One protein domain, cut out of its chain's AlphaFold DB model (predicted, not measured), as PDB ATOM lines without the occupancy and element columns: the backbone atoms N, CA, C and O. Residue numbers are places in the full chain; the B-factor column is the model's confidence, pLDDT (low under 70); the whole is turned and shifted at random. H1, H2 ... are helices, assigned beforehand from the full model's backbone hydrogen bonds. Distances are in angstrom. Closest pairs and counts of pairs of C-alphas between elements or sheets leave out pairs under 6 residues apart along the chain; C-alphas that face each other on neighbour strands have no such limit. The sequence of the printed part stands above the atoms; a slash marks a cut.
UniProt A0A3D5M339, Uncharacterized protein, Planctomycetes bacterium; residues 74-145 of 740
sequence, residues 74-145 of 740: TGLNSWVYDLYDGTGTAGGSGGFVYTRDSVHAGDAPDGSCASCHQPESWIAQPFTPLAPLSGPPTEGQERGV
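AT A GLANCE: This is residues 74 to 145 of the 740 residues of an uncharacterized protein of Planctomycetes bacterium (UniProt A0A3D5M339). The domain has little regular structure and is mostly loop: H1 sits to one side of a small group of H2, H3 and H4, and the long loop of residues 85 to 112 swings out past H1 and returns to H2. There are 72 printed residues, with H1, H2, H3 and H4 in chain order and no named strand; 23 are in named elements, class all helix. It is compact, radius of gyration of the C-alphas 11.3 A, spanning 32 by 25 by 19 A.

HOW THE PARTS SIT: H1, residues 78 to 84, is close to but not clearly touching H2, residues 113 to 117; their closest C-alphas, Tyr 84 and Cys 113, are 7.8 A apart. H2 and H3, residues 119 to 124, touch only at the corner, closest C-alphas Ser 115 and Trp 122, 5.4 A. H3 and H4, residues 139 to 143, only just touch, with 3 pairs of C-alphas within 8 A, closest Ser 121 and Gly 140, 5.4 A. H2 and H4 are near each other; H1 is apart from H3 and H4. In H1, H2, H3 and H4 every O i to N i+4 pair is within hydrogen-bond range.

IN THESE COORDINATES: H1 measures 9.6 A from C-alpha 78 at (155.923, 199.903, 143.666), H2 6.0 A, H3 8.4 A, and H4 6.2 A to C-alpha 143 at (167.530, 198.740, 152.939).

THE WHOLE: The C-alphas of Gly 95 and Ala 124 are the two farthest apart, 32.6 A. The printed part has no cut. The links H1 to H2 and H3 to H4 are long. Residues 101 and 106 to 111 have pLDDT under 70.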
ATOM      1  N   THR A  74     163.909 202.610 148.114       94.00
ATOM      2  CA  THR A  74     164.109 202.396 146.667       94.00
ATOM      3  C   THR A  74     163.844 200.956 146.247       94.00
ATOM      4  O   THR A  74     163.311 200.739 145.160       94.00
ATOM      5  N   GLY A  75     164.183 199.994 147.112       94.25
ATOM      6  CA  GLY A  75     164.092 198.561 146.844       94.25
ATOM      7  C   GLY A  75     162.679 197.984 146.931       94.25
ATOM      8  O   GLY A  75     162.471 196.860 146.488       94.25
ATOM      9  N   LEU A  76     161.713 198.743 147.460       94.56
ATOM     10  CA  LEU A  76     160.306 198.346 147.624       94.56
ATOM     11  C   LEU A  76     159.326 199.318 146.954       94.56
ATOM     12  O   LEU A  76     158.115 199.224 147.143       94.56
ATOM     13  N   ASN A  77     159.837 200.262 146.164       94.50
ATOM     14  CA  ASN A  77     159.014 201.258 145.501       94.50
ATOM     15  C   ASN A  77     158.159 200.610 144.400       94.50
ATOM     16  O   ASN A  77     158.681 200.163 143.378       94.50
ATOM     17  N   SER A  78     156.839 200.599 144.575       94.69
ATOM     18  CA  SER A  78     155.923 199.903 143.666       94.69
ATOM     19  C   SER A  78     155.937 200.468 142.244       94.69
ATOM     20  O   SER A  78     155.806 199.711 141.289       94.69
ATOM     21  N   TRP A  79     156.178 201.767 142.060       93.69
ATOM     22  CA  TRP A  79     156.268 202.346 140.717       93.69
ATOM     23  C   TRP A  79     157.506 201.865 139.965       93.69
ATOM     24  O   TRP A  79     157.441 201.672 138.756       93.69
ATOM     25  N   VAL A  80     158.621 201.649 140.668       93.25
ATOM     26  CA  VAL A  80     159.835 201.081 140.064       93.25
ATOM     27  C   VAL A  80     159.538 199.678 139.549       93.25
ATOM     28  O   VAL A  80     159.851 199.389 138.402       93.25
ATOM     29  N   TYR A  81     158.857 198.842 140.339       93.69
ATOM     30  CA  TYR A  81     158.444 197.506 139.895       93.69
ATOM     31  C   TYR A  81     157.420 197.546 138.763       93.69
ATOM     32  O   TYR A  81     157.524 196.774 137.821       93.69
ATOM     33  N   ASP A  82     156.467 198.476 138.782       94.19
ATOM     34  CA  ASP A  82     155.518 198.629 137.676       94.19
ATOM     35  C   ASP A  82     156.187 199.017 136.358       94.19
ATOM     36  O   ASP A  82     155.724 198.607 135.294       94.19
ATOM     37  N   LEU A  83     157.259 199.809 136.418       92.19
ATOM     38  CA  LEU A  83     158.080 200.127 135.255       92.19
ATOM     39  C   LEU A  83     159.022 198.974 134.893       92.19
ATOM     40  O   LEU A  83     159.261 198.772 133.712       92.19
ATOM     41  N   TYR A  84     159.535 198.221 135.867       91.44
ATOM     42  CA  TYR A  84     160.513 197.151 135.661       91.44
ATOM     43  C   TYR A  84     159.889 195.846 135.155       91.44
ATOM     44  O   TYR A  84     160.302 195.333 134.125       91.44
ATOM     45  N   ASP A  85     158.899 195.297 135.857       90.75
ATOM     46  CA  ASP A  85     158.279 194.008 135.523       90.75
ATOM     47  C   ASP A  85     156.742 194.019 135.571       90.75
ATOM     48  O   ASP A  85     156.104 193.019 135.226       90.75
ATOM     49  N   GLY A  86     156.135 195.148 135.942       92.69
ATOM     50  CA  GLY A  86     154.687 195.318 136.019       92.69
ATOM     51  C   GLY A  86     154.050 194.725 137.278       92.69
ATOM     52  O   GLY A  86     152.829 194.562 137.289       92.69
ATOM     53  N   THR A  87     154.836 194.356 138.298       92.50
ATOM     54  CA  THR A  87     154.346 193.628 139.488       92.50
ATOM     55  C   THR A  87     154.134 194.491 140.732       92.50
ATOM     56  O   THR A  87     153.673 193.981 141.756       92.50
ATOM     57  N   GLY A  88     154.443 195.785 140.670       93.25
ATOM     58  CA  GLY A  88     154.363 196.691 141.813       93.25
ATOM     59  C   GLY A  88     152.945 196.944 142.316       93.25
ATOM     60  O   GLY A  88     152.720 197.013 143.526       93.25
ATOM     61  N   THR A  89     151.975 197.066 141.413       93.25
ATOM     62  CA  THR A  89     150.566 197.283 141.745       93.25
ATOM     63  C   THR A  89     149.630 196.427 140.901       93.25
ATOM     64  O   THR A  89     149.987 195.856 139.867       93.25
ATOM     65  N   ALA A  90     148.380 196.309 141.349       88.62
ATOM     66  CA  ALA A  90     147.365 195.606 140.581       88.62
ATOM     67  C   ALA A  90     147.041 196.389 139.298       88.62
ATOM     68  O   ALA A  90     146.495 197.485 139.367       88.62
ATOM     69  N   GLY A  91     147.348 195.804 138.138       84.62
ATOM     70  CA  GLY A  91     147.241 196.493 136.846       84.62
ATOM     71  C   GLY A  91     148.525 197.208 136.411       84.62
ATOM     72  O   GLY A  91     148.544 197.789 135.330       84.62
ATOM     73  N   GLY A  92     149.608 197.090 137.187       90.31
ATOM     74  CA  GLY A  92     150.915 197.690 136.925       90.31
ATOM     75  C   GLY A  92     151.543 197.336 135.577       90.31
ATOM     76  O   GLY A  92     152.390 198.072 135.086       90.31
ATOM     77  N   SER A  93     151.094 196.262 134.920       91.75
ATOM     78  CA  SER A  93     151.501 195.914 133.551       91.75
ATOM     79  C   SER A  93     150.869 196.794 132.460       91.75
ATOM     80  O   SER A  93     151.149 196.592 131.283       91.75
ATOM     81  N   GLY A  94     149.986 197.735 132.810       92.31
ATOM     82  CA  GLY A  94     149.402 198.677 131.859       92.31
ATOM     83  C   GLY A  94     150.411 199.728 131.383       92.31
ATOM     84  O   GLY A  94     151.207 200.245 132.168       92.31
ATOM     85  N   GLY A  95     150.380 200.057 130.089       89.56
ATOM     86  CA  GLY A  95     151.331 200.990 129.476       89.56
ATOM     87  C   GLY A  95     152.740 200.401 129.339       89.56
ATOM     88  O   GLY A  95     152.893 199.229 129.011       89.56
ATOM     89  N   PHE A  96     153.763 201.228 129.574       90.88
ATOM     90  CA  PHE A  96     155.174 200.843 129.458       90.88
ATOM     91  C   PHE A  96     155.588 199.806 130.508       90.88
ATOM     92  O   PHE A  96     155.360 200.030 131.693       90.88
ATOM     93  N   VAL A  97     156.279 198.739 130.112       90.12
ATOM     94  CA  VAL A  97     157.002 197.836 131.021       90.12
ATOM     95  C   VAL A  97     158.364 197.561 130.406       90.12
ATOM     96  O   VAL A  97     158.459 197.258 129.217       90.12
ATOM     97  N   TYR A  98     159.414 197.648 131.210       86.00
ATOM     98  CA  TYR A  98     160.766 197.364 130.777       86.00
ATOM     99  C   TYR A  98     160.887 195.877 130.459       86.00
ATOM    100  O   TYR A  98     160.707 195.021 131.318       86.00
ATOM    101  N   THR A  99     161.141 195.543 129.199       77.31
ATOM    102  CA  THR A  99     161.168 194.144 128.733       77.31
ATOM    103  C   THR A  99     162.573 193.617 128.487       77.31
ATOM    104  O   THR A  99     162.731 192.433 128.205       77.31
ATOM    105  N   ARG A 100     163.580 194.489 128.576       72.44
ATOM    106  CA  ARG A 100     164.913 194.222 128.043       72.44
ATOM    107  C   ARG A 100     165.852 193.569 129.057       72.44
ATOM    108  O   ARG A 100     166.319 192.481 128.761       72.44
ATOM    109  N   ASP A 101     165.967 194.132 130.269       69.38
ATOM    110  CA  ASP A 101     166.775 193.559 131.376       69.38
ATOM    111  C   ASP A 101     165.939 193.273 132.622       69.38
ATOM    112  O   ASP A 101     166.370 193.449 133.763       69.38
ATOM    113  N   SER A 102     164.691 192.875 132.406       76.56
ATOM    114  CA  SER A 102     163.788 192.455 133.470       76.56
ATOM    115  C   SER A 102     163.514 190.961 133.394       76.56
ATOM    116  O   SER A 102     164.007 190.256 132.520       76.56
ATOM    117  N   VAL A 103     162.651 190.456 134.275       77.38
ATOM    118  CA  VAL A 103     162.173 189.060 134.225       77.38
ATOM    119  C   VAL A 103     161.519 188.668 132.888       77.38
ATOM    120  O   VAL A 103     161.269 187.485 132.662       77.38
ATOM    121  N   HIS A 104     161.223 189.642 132.022       81.88
ATOM    122  CA  HIS A 104     160.668 189.441 130.683       81.88
ATOM    123  C   HIS A 104     161.740 189.239 129.597       81.88
ATOM    124  O   HIS A 104     161.385 188.892 128.469       81.88
ATOM    125  N   ALA A 105     163.021 189.427 129.926       75.94
ATOM    126  CA  ALA A 105     164.145 189.226 129.020       75.94
ATOM    127  C   ALA A 105     164.252 187.757 128.565       75.94
ATOM    128  O   ALA A 105     164.014 186.823 129.335       75.94
ATOM    129  N   GLY A 106     164.596 187.547 127.289       66.12
ATOM    130  CA  GLY A 106     164.740 186.207 126.701       66.12
ATOM    131  C   GLY A 106     166.034 185.485 127.096       66.12
ATOM    132  O   GLY A 106     166.049 184.255 127.146       66.12
ATOM    133  N   ASP A 107     167.075 186.254 127.410       66.62
ATOM    134  CA  ASP A 107     168.370 185.818 127.932       66.62
ATOM    135  C   ASP A 107     168.636 186.569 129.255       66.62
ATOM    136  O   ASP A 107     167.911 187.511 129.562       66.62
ATOM    137  N   ALA A 108     169.569 186.078 130.082       59.72
ATOM    138  CA  ALA A 108     169.737 186.444 131.499       59.72
ATOM    139  C   ALA A 108     169.461 187.937 131.812       59.72
ATOM    140  O   ALA A 108     170.025 188.799 131.150       59.72
ATOM    141  N   PRO A 109     168.598 188.257 132.798       62.47
ATOM    142  CA  PRO A 109     168.277 189.642 133.111       62.47
ATOM    143  C   PRO A 109     169.443 190.304 133.847       62.47
ATOM    144  O   PRO A 109     169.598 190.133 135.059       62.47
ATOM    145  N   ASP A 110     170.224 191.091 133.121       64.75
ATOM    146  CA  ASP A 110     171.341 191.875 133.646       64.75
ATOM    147  C   ASP A 110     170.775 193.161 134.280       64.75
ATOM    148  O   ASP A 110     170.949 194.266 133.780       64.75
ATOM    149  N   GLY A 111     169.962 193.020 135.335       66.81
ATOM    150  CA  GLY A 111     169.020 194.061 135.764       66.81
ATOM    151  C   GLY A 111     169.659 195.314 136.369       66.81
ATOM    152  O   GLY A 111     169.652 195.493 137.589       66.81
ATOM    153  N   SER A 112     170.124 196.229 135.517       82.25
ATOM    154  CA  SER A 112     170.765 197.507 135.866       82.25
ATOM    155  C   SER A 112     169.943 198.366 136.831       82.25
ATOM    156  O   SER A 112     170.506 199.120 137.618       82.25
ATOM    157  N   CYS A 113     168.619 198.196 136.885       89.38
ATOM    158  CA  CYS A 113     167.756 198.856 137.867       89.38
ATOM    159  C   CYS A 113     168.185 198.561 139.318       89.38
ATOM    160  O   CYS A 113     168.127 199.443 140.176       89.38
ATOM    161  N   ALA A 114     168.636 197.335 139.605       91.94
ATOM    162  CA  ALA A 114     169.081 196.940 140.938       91.94
ATOM    163  C   ALA A 114     170.365 197.651 141.372       91.94
ATOM    164  O   ALA A 114     170.547 197.864 142.569       91.94
ATOM    165  N   SER A 115     171.201 198.088 140.427       92.94
ATOM    166  CA  SER A 115     172.416 198.841 140.734       92.94
ATOM    167  C   SER A 115     172.113 200.140 141.494       92.94
ATOM    168  O   SER A 115     172.841 200.464 142.423       92.94
ATOM    169  N   CYS A 116     171.005 200.824 141.186       93.88
ATOM    170  CA  CYS A 116     170.570 202.035 141.890       93.88
ATOM    171  C   CYS A 116     169.543 201.745 142.991       93.88
ATOM    172  O   CYS A 116     169.532 202.412 144.022       93.88
ATOM    173  N   HIS A 117     168.643 200.779 142.776       95.12
ATOM    174  CA  HIS A 117     167.486 200.574 143.652       95.12
ATOM    175  C   HIS A 117     167.701 199.539 144.762       95.12
ATOM    176  O   HIS A 117     167.022 199.624 145.786       95.12
ATOM    177  N   GLN A 118     168.623 198.588 144.581       95.19
ATOM    178  CA  GLN A 118     169.012 197.557 145.558       95.19
ATOM    179  C   GLN A 118     170.550 197.383 145.585       95.19
ATOM    180  O   GLN A 118     171.053 196.269 145.383       95.19
ATOM    181  N   PRO A 119     171.324 198.464 145.814       94.88
ATOM    182  CA  PRO A 119     172.773 198.473 145.633       94.88
ATOM    183  C   PRO A 119     173.517 197.439 146.482       94.88
ATOM    184  O   PRO A 119     174.496 196.885 146.000       94.88
ATOM    185  N   GLU A 120     173.084 197.112 147.707       93.56
ATOM    186  CA  GLU A 120     173.762 196.077 148.513       93.56
ATOM    187  C   GLU A 120     173.756 194.705 147.815       93.56
ATOM    188  O   GLU A 120     174.798 194.050 147.722       93.56
ATOM    189  N   SER A 121     172.601 194.296 147.273       91.62
ATOM    190  CA  SER A 121     172.464 193.049 146.509       91.62
ATOM    191  C   SER A 121     173.329 193.079 145.247       91.62
ATOM    192  O   SER A 121     174.027 192.109 144.953       91.62
ATOM    193  N   TRP A 122     173.326 194.211 144.540       92.62
ATOM    194  CA  TRP A 122     174.115 194.409 143.325       92.62
ATOM    195  C   TRP A 122     175.625 194.399 143.588       92.62
ATOM    196  O   TRP A 122     176.374 193.722 142.896       92.62
ATOM    197  N   ILE A 123     176.106 195.105 144.611       92.75
ATOM    198  CA  ILE A 123     177.530 195.142 144.969       92.75
ATOM    199  C   ILE A 123     178.015 193.745 145.380       92.75
ATOM    200  O   ILE A 123     179.151 193.364 145.082       92.75
ATOM    201  N   ALA A 124     177.171 192.972 146.073       90.19
ATOM    202  CA  ALA A 124     177.493 191.601 146.450       90.19
ATOM    203  C   ALA A 124     177.610 190.678 145.229       90.19
ATOM    204  O   ALA A 124     178.543 189.873 145.160       90.19
ATOM    205  N   GLN A 125     176.681 190.802 144.279       90.00
ATOM    206  CA  GLN A 125     176.628 190.020 143.046       90.00
ATOM    207  C   GLN A 125     176.224 190.939 141.879       90.00
ATOM    208  O   GLN A 125     175.028 191.118 141.634       90.00
ATOM    209  N   PRO A 126     177.195 191.541 141.165       89.06
ATOM    210  CA  PRO A 126     176.896 192.440 140.050       89.06
ATOM    211  C   PRO A 126     176.042 191.765 138.979       89.06
ATOM    212  O   PRO A 126     176.146 190.551 138.795       89.06
ATOM    213  N   PHE A 127     175.227 192.553 138.275       86.81
ATOM    214  CA  PHE A 127     174.286 192.068 137.252       86.81
ATOM    215  C   PHE A 127     173.148 191.196 137.807       86.81
ATOM    216  O   PHE A 127     172.469 190.496 137.063       86.81
ATOM    217  N   THR A 128     172.899 191.251 139.120       87.00
ATOM    218  CA  THR A 128     171.712 190.629 139.719       87.00
ATOM    219  C   THR A 128     170.480 191.502 139.461       87.00
ATOM    220  O   THR A 128     170.535 192.701 139.733       87.00
ATOM    221  N   PRO A 129     169.354 190.934 138.995       88.56
ATOM    222  CA  PRO A 129     168.115 191.682 138.804       88.56
ATOM    223  C   PRO A 129     167.505 192.161 140.126       88.56
ATOM    224  O   PRO A 129     167.870 191.694 141.207       88.56
ATOM    225  N   LEU A 130     166.500 193.040 140.047       90.56
ATOM    226  CA  LEU A 130     165.691 193.365 141.224       90.56
ATOM    227  C   LEU A 130     165.066 192.085 141.786       90.56
ATOM    228  O   LEU A 130     164.430 191.317 141.059       90.56
ATOM    229  N   ALA A 131     165.216 191.870 143.095       91.69
ATOM    230  CA  ALA A 131     164.537 190.773 143.770       91.69
ATOM    231  C   ALA A 131     163.013 190.915 143.588       91.69
ATOM    232  O   ALA A 131     162.502 192.033 143.662       91.69
ATOM    233  N   PRO A 132     162.256 189.831 143.353       90.44
ATOM    234  CA  PRO A 132     160.820 189.937 143.115       90.44
ATOM    235  C   PRO A 132     160.079 190.416 144.371       90.44
ATOM    236  O   PRO A 132     160.483 190.123 145.497       90.44
ATOM    237  N   LEU A 133     158.943 191.096 144.193       90.75
ATOM    238  CA  LEU A 133     158.041 191.440 145.307       90.75
ATOM    239  C   LEU A 133     157.258 190.228 145.842       90.75
ATOM    240  O   LEU A 133     156.592 190.311 146.875       90.75
ATOM    241  N   SER A 134     157.306 189.086 145.151       87.56
ATOM    242  CA  SER A 134     156.662 187.858 145.612       87.56
ATOM    243  C   SER A 134     157.458 187.213 146.749       87.56
ATOM    244  O   SER A 134     158.543 186.677 146.523       87.56
ATOM    245  N   GLY A 135     156.876 187.174 147.947       89.12
ATOM    246  CA  GLY A 135     157.489 186.554 149.124       89.12
ATOM    247  C   GLY A 135     157.918 187.583 150.174       89.12
ATOM    248  O   GLY A 135     157.524 188.744 150.084       89.12
ATOM    249  N   PRO A 136     158.650 187.160 151.220       93.06
ATOM    250  CA  PRO A 136     159.216 188.097 152.182       93.06
ATOM    251  C   PRO A 136     160.290 188.968 151.503       93.06
ATOM    252  O   PRO A 136     161.090 188.416 150.741       93.06
ATOM    253  N   PRO A 137     160.333 190.283 151.783       93.50
ATOM    254  CA  PRO A 137     161.403 191.152 151.312       93.50
ATOM    255  C   PRO A 137     162.792 190.615 151.674       93.50
ATOM    256  O   PRO A 137     163.015 190.077 152.760       93.50
ATOM    257  N   THR A 138     163.728 190.756 150.744       93.69
ATOM    258  CA  THR A 138     165.157 190.531 150.981       93.69
ATOM    259  C   THR A 138     165.766 191.704 151.746       93.69
ATOM    260  O   THR A 138     165.244 192.817 151.717       93.69
ATOM    261  N   GLU A 139     166.924 191.495 152.376       90.31
ATOM    262  CA  GLU A 139     167.616 192.573 153.096       90.31
ATOM    263  C   GLU A 139     167.957 193.766 152.184       90.31
ATOM    264  O   GLU A 139     167.789 194.912 152.590       90.31
ATOM    265  N   GLY A 140     168.363 193.516 150.933       90.38
ATOM    266  CA  GLY A 140     168.633 194.582 149.962       90.38
ATOM    267  C   GLY A 140     167.378 195.350 149.529       90.38
ATOM    268  O   GLY A 140     167.462 196.542 149.245       90.38
ATOM    269  N   GLN A 141     166.205 194.707 149.525       93.88
ATOM    270  CA  GLN A 141     164.929 195.394 149.298       93.88
ATOM    271  C   GLN A 141     164.577 196.324 150.461       93.88
ATOM    272  O   GLN A 141     164.225 197.477 150.229       93.88
ATOM    273  N   GLU A 142     164.691 195.831 151.696       92.81
ATOM    274  CA  GLU A 142     164.334 196.581 152.909       92.81
ATOM    275  C   GLU A 142     165.271 197.761 153.191       92.81
ATOM    276  O   GLU A 142     164.881 198.694 153.888       92.81
ATOM    277  N   ARG A 143     166.508 197.715 152.685       92.56
ATOM    278  CA  ARG A 143     167.530 198.740 152.939       92.56
ATOM    279  C   ARG A 143     167.715 199.734 151.796       92.56
ATOM    280  O   ARG A 143     168.377 200.745 152.011       92.56
ATOM    281  N   GLY A 144     167.178 199.455 150.606       94.69
ATOM    282  CA  GLY A 144     167.314 200.330 149.440       94.69
ATOM    283  C   GLY A 144     168.753 200.830 149.241       94.69
ATOM    284  O   GLY A 144     169.703 200.046 149.284       94.69
ATOM    285  N   VAL A 145     168.913 202.144 149.071       96.31
ATOM    286  CA  VAL A 145     170.212 202.828 149.155       96.31
ATOM    287  C   VAL A 145     170.537 203.081 150.629       96.31
ATOM    288  O   VAL A 145     169.977 203.977 151.263       96.31
TER     289      VAL A 145